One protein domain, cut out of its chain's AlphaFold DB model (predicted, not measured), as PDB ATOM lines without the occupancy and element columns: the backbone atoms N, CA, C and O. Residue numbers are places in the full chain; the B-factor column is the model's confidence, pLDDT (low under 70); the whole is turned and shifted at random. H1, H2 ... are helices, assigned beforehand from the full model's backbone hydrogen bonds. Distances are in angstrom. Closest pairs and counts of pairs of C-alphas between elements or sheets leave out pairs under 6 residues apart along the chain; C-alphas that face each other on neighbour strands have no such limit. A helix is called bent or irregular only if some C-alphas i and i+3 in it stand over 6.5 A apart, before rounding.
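AT A GLANCE: This is residues 12 to 66 and 78 to 87 of the 375 residues of an uncharacterized protein of Bacillus thuringiensis serovar thuringiensis str. IS5056 (UniProt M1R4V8). A long helix, H2, has the shorter H1 beside it, running back at a small angle, with a long loop, residues 24 to 44, joining them at one end. H3 is a separate short helix, and residues 58 to 64 stick out at the far end of H2. The 65 printed residues hold three named helices, H1, H2, H3, and no named strand: all helix, loose, radius of gyration of the C-alphas 14.2 A, spans 48 by 27 by 21 A.

IN THESE COORDINATES: H2, residues 45 to 63, measures 28.6 A from C-alpha 45 at (0.393, 19.821, 43.141) to C-alpha 63. H1, residues 12 to 23, measures 16.3 A and begins at (-10.554, 32.153, 26.057). H3, residues 78 to 87, measures 14.8 A and is irregular: C-alphas 83 and 86 are 7.8 A apart.

HOW THE PARTS SIT: H2 and H1 are close but not clearly touching; their closest C-alphas, Gln 23 and Ile 48, are 6.1 A apart. They run opposite ways at a shallow tilt of 22 degrees. H3 is apart from H1, and only just apart from H2, closest 8.3 A. Every O i to N i+4 pair is within hydrogen-bond range in H1, 12 of 15 in H2, 4 of 6 in H3.

THE WHOLE: The farthest C-alphas, Gly 31 and Ala 64, are 48.4 A apart. Residues 67 to 77 are cut out, leaving 21.9 A between C-alphas 66 and 78. H1 to H2 is a long link. Residues 26 to 37, 42, 64 to 66 and 86 have pLDDT under 70.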
ATOM      1  N   LYS A  12     -10.060  33.421  25.519       79.25
ATOM      2  CA  LYS A  12     -10.554  32.153  26.057       79.25
ATOM      3  C   LYS A  12      -9.652  30.995  25.642       79.25
ATOM      4  O   LYS A  12      -9.297  30.168  26.480       79.25
ATOM      5  N   ILE A  13      -9.248  30.952  24.370       79.88
ATOM      6  CA  ILE A  13      -8.320  29.927  23.864       79.88
ATOM      7  C   ILE A  13      -6.951  30.082  24.532       79.88
ATOM      8  O   ILE A  13      -6.356  29.084  24.948       79.88
ATOM      9  N   TRP A  14      -6.460  31.315  24.664       79.31
ATOM     10  CA  TRP A  14      -5.209  31.606  25.355       79.31
ATOM     11  C   TRP A  14      -5.257  31.140  26.814       79.31
ATOM     12  O   TRP A  14      -4.380  30.389  27.250       79.31
ATOM     13  N   GLU A  15      -6.308  31.506  27.548       81.06
ATOM     14  CA  GLU A  15      -6.466  31.130  28.951       81.06
ATOM     15  C   GLU A  15      -6.550  29.607  29.136       81.06
ATOM     16  O   GLU A  15      -5.871  29.046  30.001       81.06
ATOM     17  N   ASP A  16      -7.351  28.923  28.318       85.00
ATOM     18  CA  ASP A  16      -7.508  27.472  28.410       85.00
ATOM     19  C   ASP A  16      -6.189  26.741  28.102       85.00
ATOM     20  O   ASP A  16      -5.876  25.730  28.740       85.00
ATOM     21  N   ILE A  17      -5.366  27.265  27.183       84.12
ATOM     22  CA  ILE A  17      -4.020  26.735  26.918       84.12
ATOM     23  C   ILE A  17      -3.107  26.936  28.130       84.12
ATOM     24  O   ILE A  17      -2.430  25.986  28.532       84.12
ATOM     25  N   VAL A  18      -3.078  28.136  28.718       82.19
ATOM     26  CA  VAL A  18      -2.249  28.436  29.897       82.19
ATOM     27  C   VAL A  18      -2.622  27.518  31.057       82.19
ATOM     28  O   VAL A  18      -1.747  26.873  31.631       82.19
ATOM     29  N   LEU A  19      -3.911  27.371  31.354       85.62
ATOM     30  CA  LEU A  19      -4.382  26.516  32.445       85.62
ATOM     31  C   LEU A  19      -4.086  25.047  32.213       85.62
ATOM     32  O   LEU A  19      -3.602  24.375  33.123       85.62
ATOM     33  N   LYS A  20      -4.317  24.557  30.993       85.88
ATOM     34  CA  LYS A  20      -3.953  23.187  30.641       85.88
ATOM     35  C   LYS A  20      -2.460  22.959  30.859       85.88
ATOM     36  O   LYS A  20      -2.076  21.943  31.420       85.88
ATOM     37  N   THR A  21      -1.635  23.931  30.488       82.88
ATOM     38  CA  THR A  21      -0.177  23.858  30.619       82.88
ATOM     39  C   THR A  21       0.274  23.917  32.086       82.88
ATOM     40  O   THR A  21       1.197  23.202  32.472       82.88
ATOM     41  N   ILE A  22      -0.403  24.701  32.934       84.12
ATOM     42  CA  ILE A  22      -0.205  24.707  34.396       84.12
ATOM     43  C   ILE A  22      -0.549  23.331  34.988       84.12
ATOM     44  O   ILE A  22       0.213  22.802  35.796       84.12
ATOM     45  N   GLN A  23      -1.661  22.737  34.551       83.75
ATOM     46  CA  GLN A  23      -2.195  21.474  35.067       83.75
ATOM     47  C   GLN A  23      -1.538  20.215  34.482       83.75
ATOM     48  O   GLN A  23      -1.728  19.126  35.025       83.75
ATOM     49  N   GLU A  24      -0.785  20.322  33.386       82.19
ATOM     50  CA  GLU A  24      -0.052  19.199  32.800       82.19
ATOM     51  C   GLU A  24       0.983  18.680  33.801       82.19
ATOM     52  O   GLU A  24       1.921  19.392  34.135       82.19
ATOM     53  N   LYS A  25       0.834  17.439  34.280       78.25
ATOM     54  CA  LYS A  25       1.735  16.831  35.275       78.25
ATOM     55  C   LYS A  25       2.819  15.969  34.620       78.25
ATOM     56  O   LYS A  25       2.581  15.337  33.586       78.25
ATOM     57  N   GLU A  26       4.001  15.900  35.232       69.75
ATOM     58  CA  GLU A  26       5.025  14.919  34.845       69.75
ATOM     59  C   GLU A  26       4.534  13.485  35.109       69.75
ATOM     60  O   GLU A  26       3.901  13.189  36.127       69.75
ATOM     61  N   LYS A  27       4.820  12.561  34.181       68.19
ATOM     62  CA  LYS A  27       4.520  11.137  34.381       68.19
ATOM     63  C   LYS A  27       5.523  10.561  35.381       68.19
ATOM     64  O   LYS A  27       6.721  10.590  35.111       68.19
ATOM     65  N   LYS A  28       5.039   9.991  36.490       59.72
ATOM     66  CA  LYS A  28       5.887   9.276  37.460       59.72
ATOM     67  C   LYS A  28       6.690   8.178  36.757       59.72
ATOM     68  O   LYS A  28       6.107   7.287  36.138       59.72
ATOM     69  N   LYS A  29       8.019   8.207  36.890       57.66
ATOM     70  CA  LYS A  29       8.873   7.068  36.525       57.66
ATOM     71  C   LYS A  29       8.701   5.971  37.576       57.66
ATOM     72  O   LYS A  29       8.751   6.253  38.776       57.66
ATOM     73  N   ALA A  30       8.481   4.733  37.131       44.28
ATOM     74  CA  ALA A  30       8.326   3.585  38.021       44.28
ATOM     75  C   ALA A  30       9.569   3.438  38.920       44.28
ATOM     76  O   ALA A  30      10.688   3.397  38.418       44.28
ATOM     77  N   GLY A  31       9.365   3.413  40.241       54.72
ATOM     78  CA  GLY A  31      10.438   3.327  41.244       54.72
ATOM     79  C   GLY A  31      11.013   4.664  41.738       54.72
ATOM     80  O   GLY A  31      11.812   4.653  42.670       54.72
ATOM     81  N   SER A  32      10.610   5.813  41.179       55.91
ATOM     82  CA  SER A  32      11.078   7.131  41.648       55.91
ATOM     83  C   SER A  32      10.316   7.617  42.892       55.91
ATOM     84  O   SER A  32       9.094   7.472  42.986       55.91
ATOM     85  N   LYS A  33      11.037   8.233  43.841       59.03
ATOM     86  CA  LYS A  33      10.460   8.951  44.998       59.03
ATOM     87  C   LYS A  33      10.015  10.383  44.651       59.03
ATOM     88  O   LYS A  33       9.616  11.123  45.543       59.03
ATOM     89  N   GLU A  34      10.092  10.782  43.380       57.44
ATOM     90  CA  GLU A  34       9.771  12.141  42.943       57.44
ATOM     91  C   GLU A  34       8.289  12.475  43.169       57.44
ATOM     92  O   GLU A  34       7.373  11.693  42.869       57.44
ATOM     93  N   ILE A  35       8.060  13.668  43.717       59.97
ATOM     94  CA  ILE A  35       6.729  14.225  43.949       59.97
ATOM     95  C   ILE A  35       6.192  14.725  42.594       59.97
ATOM     96  O   ILE A  35       6.897  15.466  41.910       59.97
ATOM     97  N   PRO A  36       4.968  14.346  42.167       61.28
ATOM     98  CA  PRO A  36       4.418  14.808  40.893       61.28
ATOM     99  C   PRO A  36       4.280  16.336  40.878       61.28
ATOM    100  O   PRO A  36       3.726  16.900  41.821       61.28
ATOM    101  N   ARG A  37       4.724  16.988  39.803       65.31
ATOM    102  CA  ARG A  37       4.683  18.450  39.620       65.31
ATOM    103  C   ARG A  37       4.203  18.833  38.223       65.31
ATOM    104  O   ARG A  37       4.102  17.971  37.342       65.31
ATOM    105  N   SER A  38       3.918  20.120  38.019       73.06
ATOM    106  CA  SER A  38       3.614  20.666  36.689       73.06
ATOM    107  C   SER A  38       4.805  20.466  35.751       73.06
ATOM    108  O   SER A  38       5.930  20.824  36.088       73.06
ATOM    109  N   LYS A  39       4.551  19.944  34.554       71.62
ATOM    110  CA  LYS A  39       5.538  19.643  33.517       71.62
ATOM    111  C   LYS A  39       6.247  20.891  32.988       71.62
ATOM    112  O   LYS A  39       7.387  20.795  32.553       71.62
ATOM    113  N   VAL A  40       5.564  22.036  32.969       71.56
ATOM    114  CA  VAL A  40       6.060  23.251  32.294       71.56
ATOM    115  C   VAL A  40       6.480  24.336  33.280       71.56
ATOM    116  O   VAL A  40       7.477  25.022  33.057       71.56
ATOM    117  N   PHE A  41       5.753  24.480  34.386       71.06
ATOM    118  CA  PHE A  41       6.035  25.508  35.392       71.06
ATOM    119  C   PHE A  41       6.793  24.964  36.608       71.06
ATOM    120  O   PHE A  41       7.272  25.748  37.418       71.06
ATOM    121  N   LEU A  42       6.935  23.636  36.728       67.88
ATOM    122  CA  LEU A  42       7.646  22.970  37.828       67.88
ATOM    123  C   LEU A  42       7.124  23.379  39.224       67.88
ATOM    124  O   LEU A  42       7.877  23.448  40.188       67.88
ATOM    125  N   ILE A  43       5.818  23.649  39.326       74.25
ATOM    126  CA  ILE A  43       5.109  23.977  40.573       74.25
ATOM    127  C   ILE A  43       4.504  22.733  41.244       74.25
ATOM    128  O   ILE A  43       4.194  21.750  40.561       74.25
ATOM    129  N   SER A  44       4.320  22.782  42.571       76.88
ATOM    130  CA  SER A  44       3.749  21.689  43.375       76.88
ATOM    131  C   SER A  44       2.286  21.390  43.024       76.88
ATOM    132  O   SER A  44       1.581  22.250  42.499       76.88
ATOM    133  N   ASN A  45       1.806  20.180  43.344       77.81
ATOM    134  CA  ASN A  45       0.393  19.821  43.141       77.81
ATOM    135  C   ASN A  45      -0.564  20.740  43.900       77.81
ATOM    136  O   ASN A  45      -1.550  21.164  43.309       77.81
ATOM    137  N   ASP A  46      -0.244  21.094  45.143       79.31
ATOM    138  CA  ASP A  46      -1.088  21.974  45.957       79.31
ATOM    139  C   ASP A  46      -1.293  23.325  45.254       79.31
ATOM    140  O   ASP A  46      -2.418  23.788  45.079       79.31
ATOM    141  N   LEU A  47      -0.215  23.905  44.708       83.25
ATOM    142  CA  LEU A  47      -0.300  25.164  43.968       83.25
ATOM    143  C   LEU A  47      -1.060  25.014  42.638       83.25
ATOM    144  O   LEU A  47      -1.738  25.947  42.212       83.25
ATOM    145  N   ILE A  48      -0.988  23.851  41.978       85.31
ATOM    146  CA  ILE A  48      -1.809  23.552  40.790       85.31
ATOM    147  C   ILE A  48      -3.300  23.524  41.156       85.31
ATOM    148  O   ILE A  48      -4.129  23.991  40.372       85.31
ATOM    149  N   GLU A  49      -3.645  22.985  42.327       85.75
ATOM    150  CA  GLU A  49      -5.025  22.847  42.808       85.75
ATOM    151  C   GLU A  49      -5.636  24.180  43.272       85.75
ATOM    152  O   GLU A  49      -6.846  24.374  43.146       85.75
ATOM    153  N   GLU A  50      -4.815  25.143  43.696       88.81
ATOM    154  CA  GLU A  50      -5.259  26.502  44.038       88.81
ATOM    155  C   GLU A  50      -5.620  27.360  42.806       88.81
ATOM    156  O   GLU A  50      -6.439  28.279  42.886       88.81
ATOM    157  N   ILE A  51      -5.053  27.077  41.630       88.75
ATOM    158  CA  ILE A  51      -5.234  27.919  40.432       88.75
ATOM    159  C   ILE A  51      -6.685  27.968  39.915       88.75
ATOM    160  O   ILE A  51      -7.168  29.065  39.607       88.75
ATOM    161  N   PRO A  52      -7.431  26.847  39.839       89.19
ATOM    162  CA  PRO A  52      -8.854  26.869  39.507       89.19
ATOM    163  C   PRO A  52      -9.693  27.770  40.422       89.19
ATOM    164  O   PRO A  52     -10.621  28.424  39.938       89.19
ATOM    165  N   TYR A  53      -9.361  27.840  41.716       89.12
ATOM    166  CA  TYR A  53     -10.052  28.711  42.668       89.12
ATOM    167  C   TYR A  53      -9.872  30.187  42.290       89.12
ATOM    168  O   TYR A  53     -10.861  30.908  42.127       89.12
ATOM    169  N   TRP A  54      -8.632  30.621  42.053       89.12
ATOM    170  CA  TRP A  54      -8.346  32.006  41.668       89.12
ATOM    171  C   TRP A  54      -8.931  32.376  40.305       89.12
ATOM    172  O   TRP A  54      -9.453  33.481  40.136       89.12
ATOM    173  N   ARG A  55      -8.950  31.433  39.352       87.44
ATOM    174  CA  ARG A  55      -9.653  31.604  38.071       87.44
ATOM    175  C   ARG A  55     -11.143  31.874  38.285       87.44
ATOM    176  O   ARG A  55     -11.694  32.808  37.701       87.44
ATOM    177  N   LYS A  56     -11.796  31.059  39.118       86.75
ATOM    178  CA  LYS A  56     -13.222  31.204  39.435       86.75
ATOM    179  C   LYS A  56     -13.497  32.566  40.076       86.75
ATOM    180  O   LYS A  56     -14.389  33.269  39.609       86.75
ATOM    181  N   LYS A  57     -12.682  32.976  41.052       86.81
ATOM    182  CA  LYS A  57     -12.807  34.284  41.717       86.81
ATOM    183  C   LYS A  57     -12.639  35.458  40.751       86.81
ATOM    184  O   LYS A  57     -13.466  36.362  40.762       86.81
ATOM    185  N   ARG A  58     -11.656  35.417  39.842       85.19
ATOM    186  CA  ARG A  58     -11.513  36.430  38.776       85.19
ATOM    187  C   ARG A  58     -12.772  36.530  37.903       85.19
ATOM    188  O   ARG A  58     -13.204  37.632  37.580       85.19
ATOM    189  N   ASN A  59     -13.360  35.394  37.523       83.44
ATOM    190  CA  ASN A  59     -14.584  35.363  36.715       83.44
ATOM    191  C   ASN A  59     -15.803  35.911  37.475       83.44
ATOM    192  O   ASN A  59     -16.617  36.615  36.880       83.44
ATOM    193  N   GLU A  60     -15.919  35.620  38.774       84.81
ATOM    194  CA  GLU A  60     -16.946  36.200  39.653       84.81
ATOM    195  C   GLU A  60     -16.811  37.730  39.723       84.81
ATOM    196  O   GLU A  60     -17.810  38.426  39.537       84.81
ATOM    197  N   CYS A  61     -15.584  38.252  39.873       81.06
ATOM    198  CA  CYS A  61     -15.309  39.694  39.835       81.06
ATOM    199  C   CYS A  61     -15.722  40.332  38.497       81.06
ATOM    200  O   CYS A  61     -16.376  41.369  38.485       81.06
ATOM    201  N   ALA A  62     -15.339  39.727  37.368       80.31
ATOM    202  CA  ALA A  62     -15.554  40.307  36.038       80.31
ATOM    203  C   ALA A  62     -17.029  40.316  35.601       80.31
ATOM    204  O   ALA A  62     -17.445  41.188  34.841       80.31
ATOM    205  N   HIS A  63     -17.819  39.343  36.060       78.50
ATOM    206  CA  HIS A  63     -19.220  39.189  35.662       78.50
ATOM    207  C   HIS A  63     -20.222  39.571  36.758       78.50
ATOM    208  O   HIS A  63     -21.422  39.401  36.541       78.50
ATOM    209  N   ALA A  64     -19.744  40.071  37.907       65.88
ATOM    210  CA  ALA A  64     -20.551  40.484  39.059       65.88
ATOM    211  C   ALA A  64     -21.608  39.440  39.474       65.88
ATOM    212  O   ALA A  64     -22.748  39.776  39.798       65.88
ATOM    213  N   LYS A  65     -21.251  38.149  39.421       64.38
ATOM    214  CA  LYS A  65     -22.176  37.048  39.727       64.38
ATOM    215  C   LYS A  65     -22.063  36.611  41.188       64.38
ATOM    216  O   LYS A  65     -20.977  36.263  41.639       64.38
ATOM    217  N   GLU A  66     -23.212  36.578  41.867       63.62
ATOM    218  CA  GLU A  66     -23.570  35.812  43.083       63.62
ATOM    219  C   GLU A  66     -22.709  35.965  44.356       63.62
ATOM    220  O   GLU A  66     -23.151  35.543  45.423       63.62
ATOM    221  N   TRP A  78      -3.603  39.224  46.724       89.12
ATOM    222  CA  TRP A  78      -2.326  39.927  46.706       89.12
ATOM    223  C   TRP A  78      -1.220  39.114  47.390       89.12
ATOM    224  O   TRP A  78      -0.158  38.902  46.802       89.12
ATOM    225  N   LEU A  79      -1.490  38.558  48.574       87.88
ATOM    226  CA  LEU A  79      -0.557  37.681  49.292       87.88
ATOM    227  C   LEU A  79      -0.245  36.395  48.516       87.88
ATOM    228  O   LEU A  79       0.903  35.930  48.515       87.88
ATOM    229  N   PHE A  80      -1.242  35.834  47.825       89.94
ATOM    230  CA  PHE A  80      -1.047  34.698  46.929       89.94
ATOM    231  C   PHE A  80      -0.091  35.051  45.780       89.94
ATOM    232  O   PHE A  80       0.862  34.306  45.532       89.94
ATOM    233  N   LEU A  81      -0.288  36.199  45.120       86.38
ATOM    234  CA  LEU A  81       0.596  36.670  44.049       86.38
ATOM    235  C   LEU A  81       2.013  36.916  44.567       86.38
ATOM    236  O   LEU A  81       2.966  36.374  44.009       86.38
ATOM    237  N   GLN A  82       2.166  37.646  45.670       76.00
ATOM    238  CA  GLN A  82       3.478  37.877  46.282       76.00
ATOM    239  C   GLN A  82       4.196  36.567  46.638       76.00
ATOM    240  O   GLN A  82       5.422  36.488  46.570       76.00
ATOM    241  N   SER A  83       3.445  35.526  47.001       77.62
ATOM    242  CA  SER A  83       4.011  34.237  47.401       77.62
ATOM    243  C   SER A  83       4.352  33.301  46.247       77.62
ATOM    244  O   SER A  83       5.198  32.422  46.429       77.62
ATOM    245  N   ASN A  84       3.689  33.441  45.097       80.25
ATOM    246  CA  ASN A  84       3.719  32.418  44.053       80.25
ATOM    247  C   ASN A  84       4.008  32.941  42.645       80.25
ATOM    248  O   ASN A  84       4.299  32.126  41.773       80.25
ATOM    249  N   LEU A  85       3.977  34.253  42.393       79.69
ATOM    250  CA  LEU A  85       4.136  34.805  41.042       79.69
ATOM    251  C   LEU A  85       5.448  34.370  40.375       79.69
ATOM    252  O   LEU A  85       5.438  33.979  39.210       79.69
ATOM    253  N   SER A  86       6.559  34.346  41.120       67.88
ATOM    254  CA  SER A  86       7.863  33.893  40.612       67.88
ATOM    255  C   SER A  86       7.890  32.417  40.199       67.88
ATOM    256  O   SER A  86       8.735  32.012  39.404       67.88
ATOM    257  N   LYS A  87       6.946  31.611  40.692       72.88
ATOM    258  CA  LYS A  87       6.822  30.184  40.376       72.88
ATOM    259  C   LYS A  87       6.079  29.942  39.058       72.88
ATOM    260  O   LYS A  87       6.247  28.892  38.450       72.88
TER     261      LYS A  87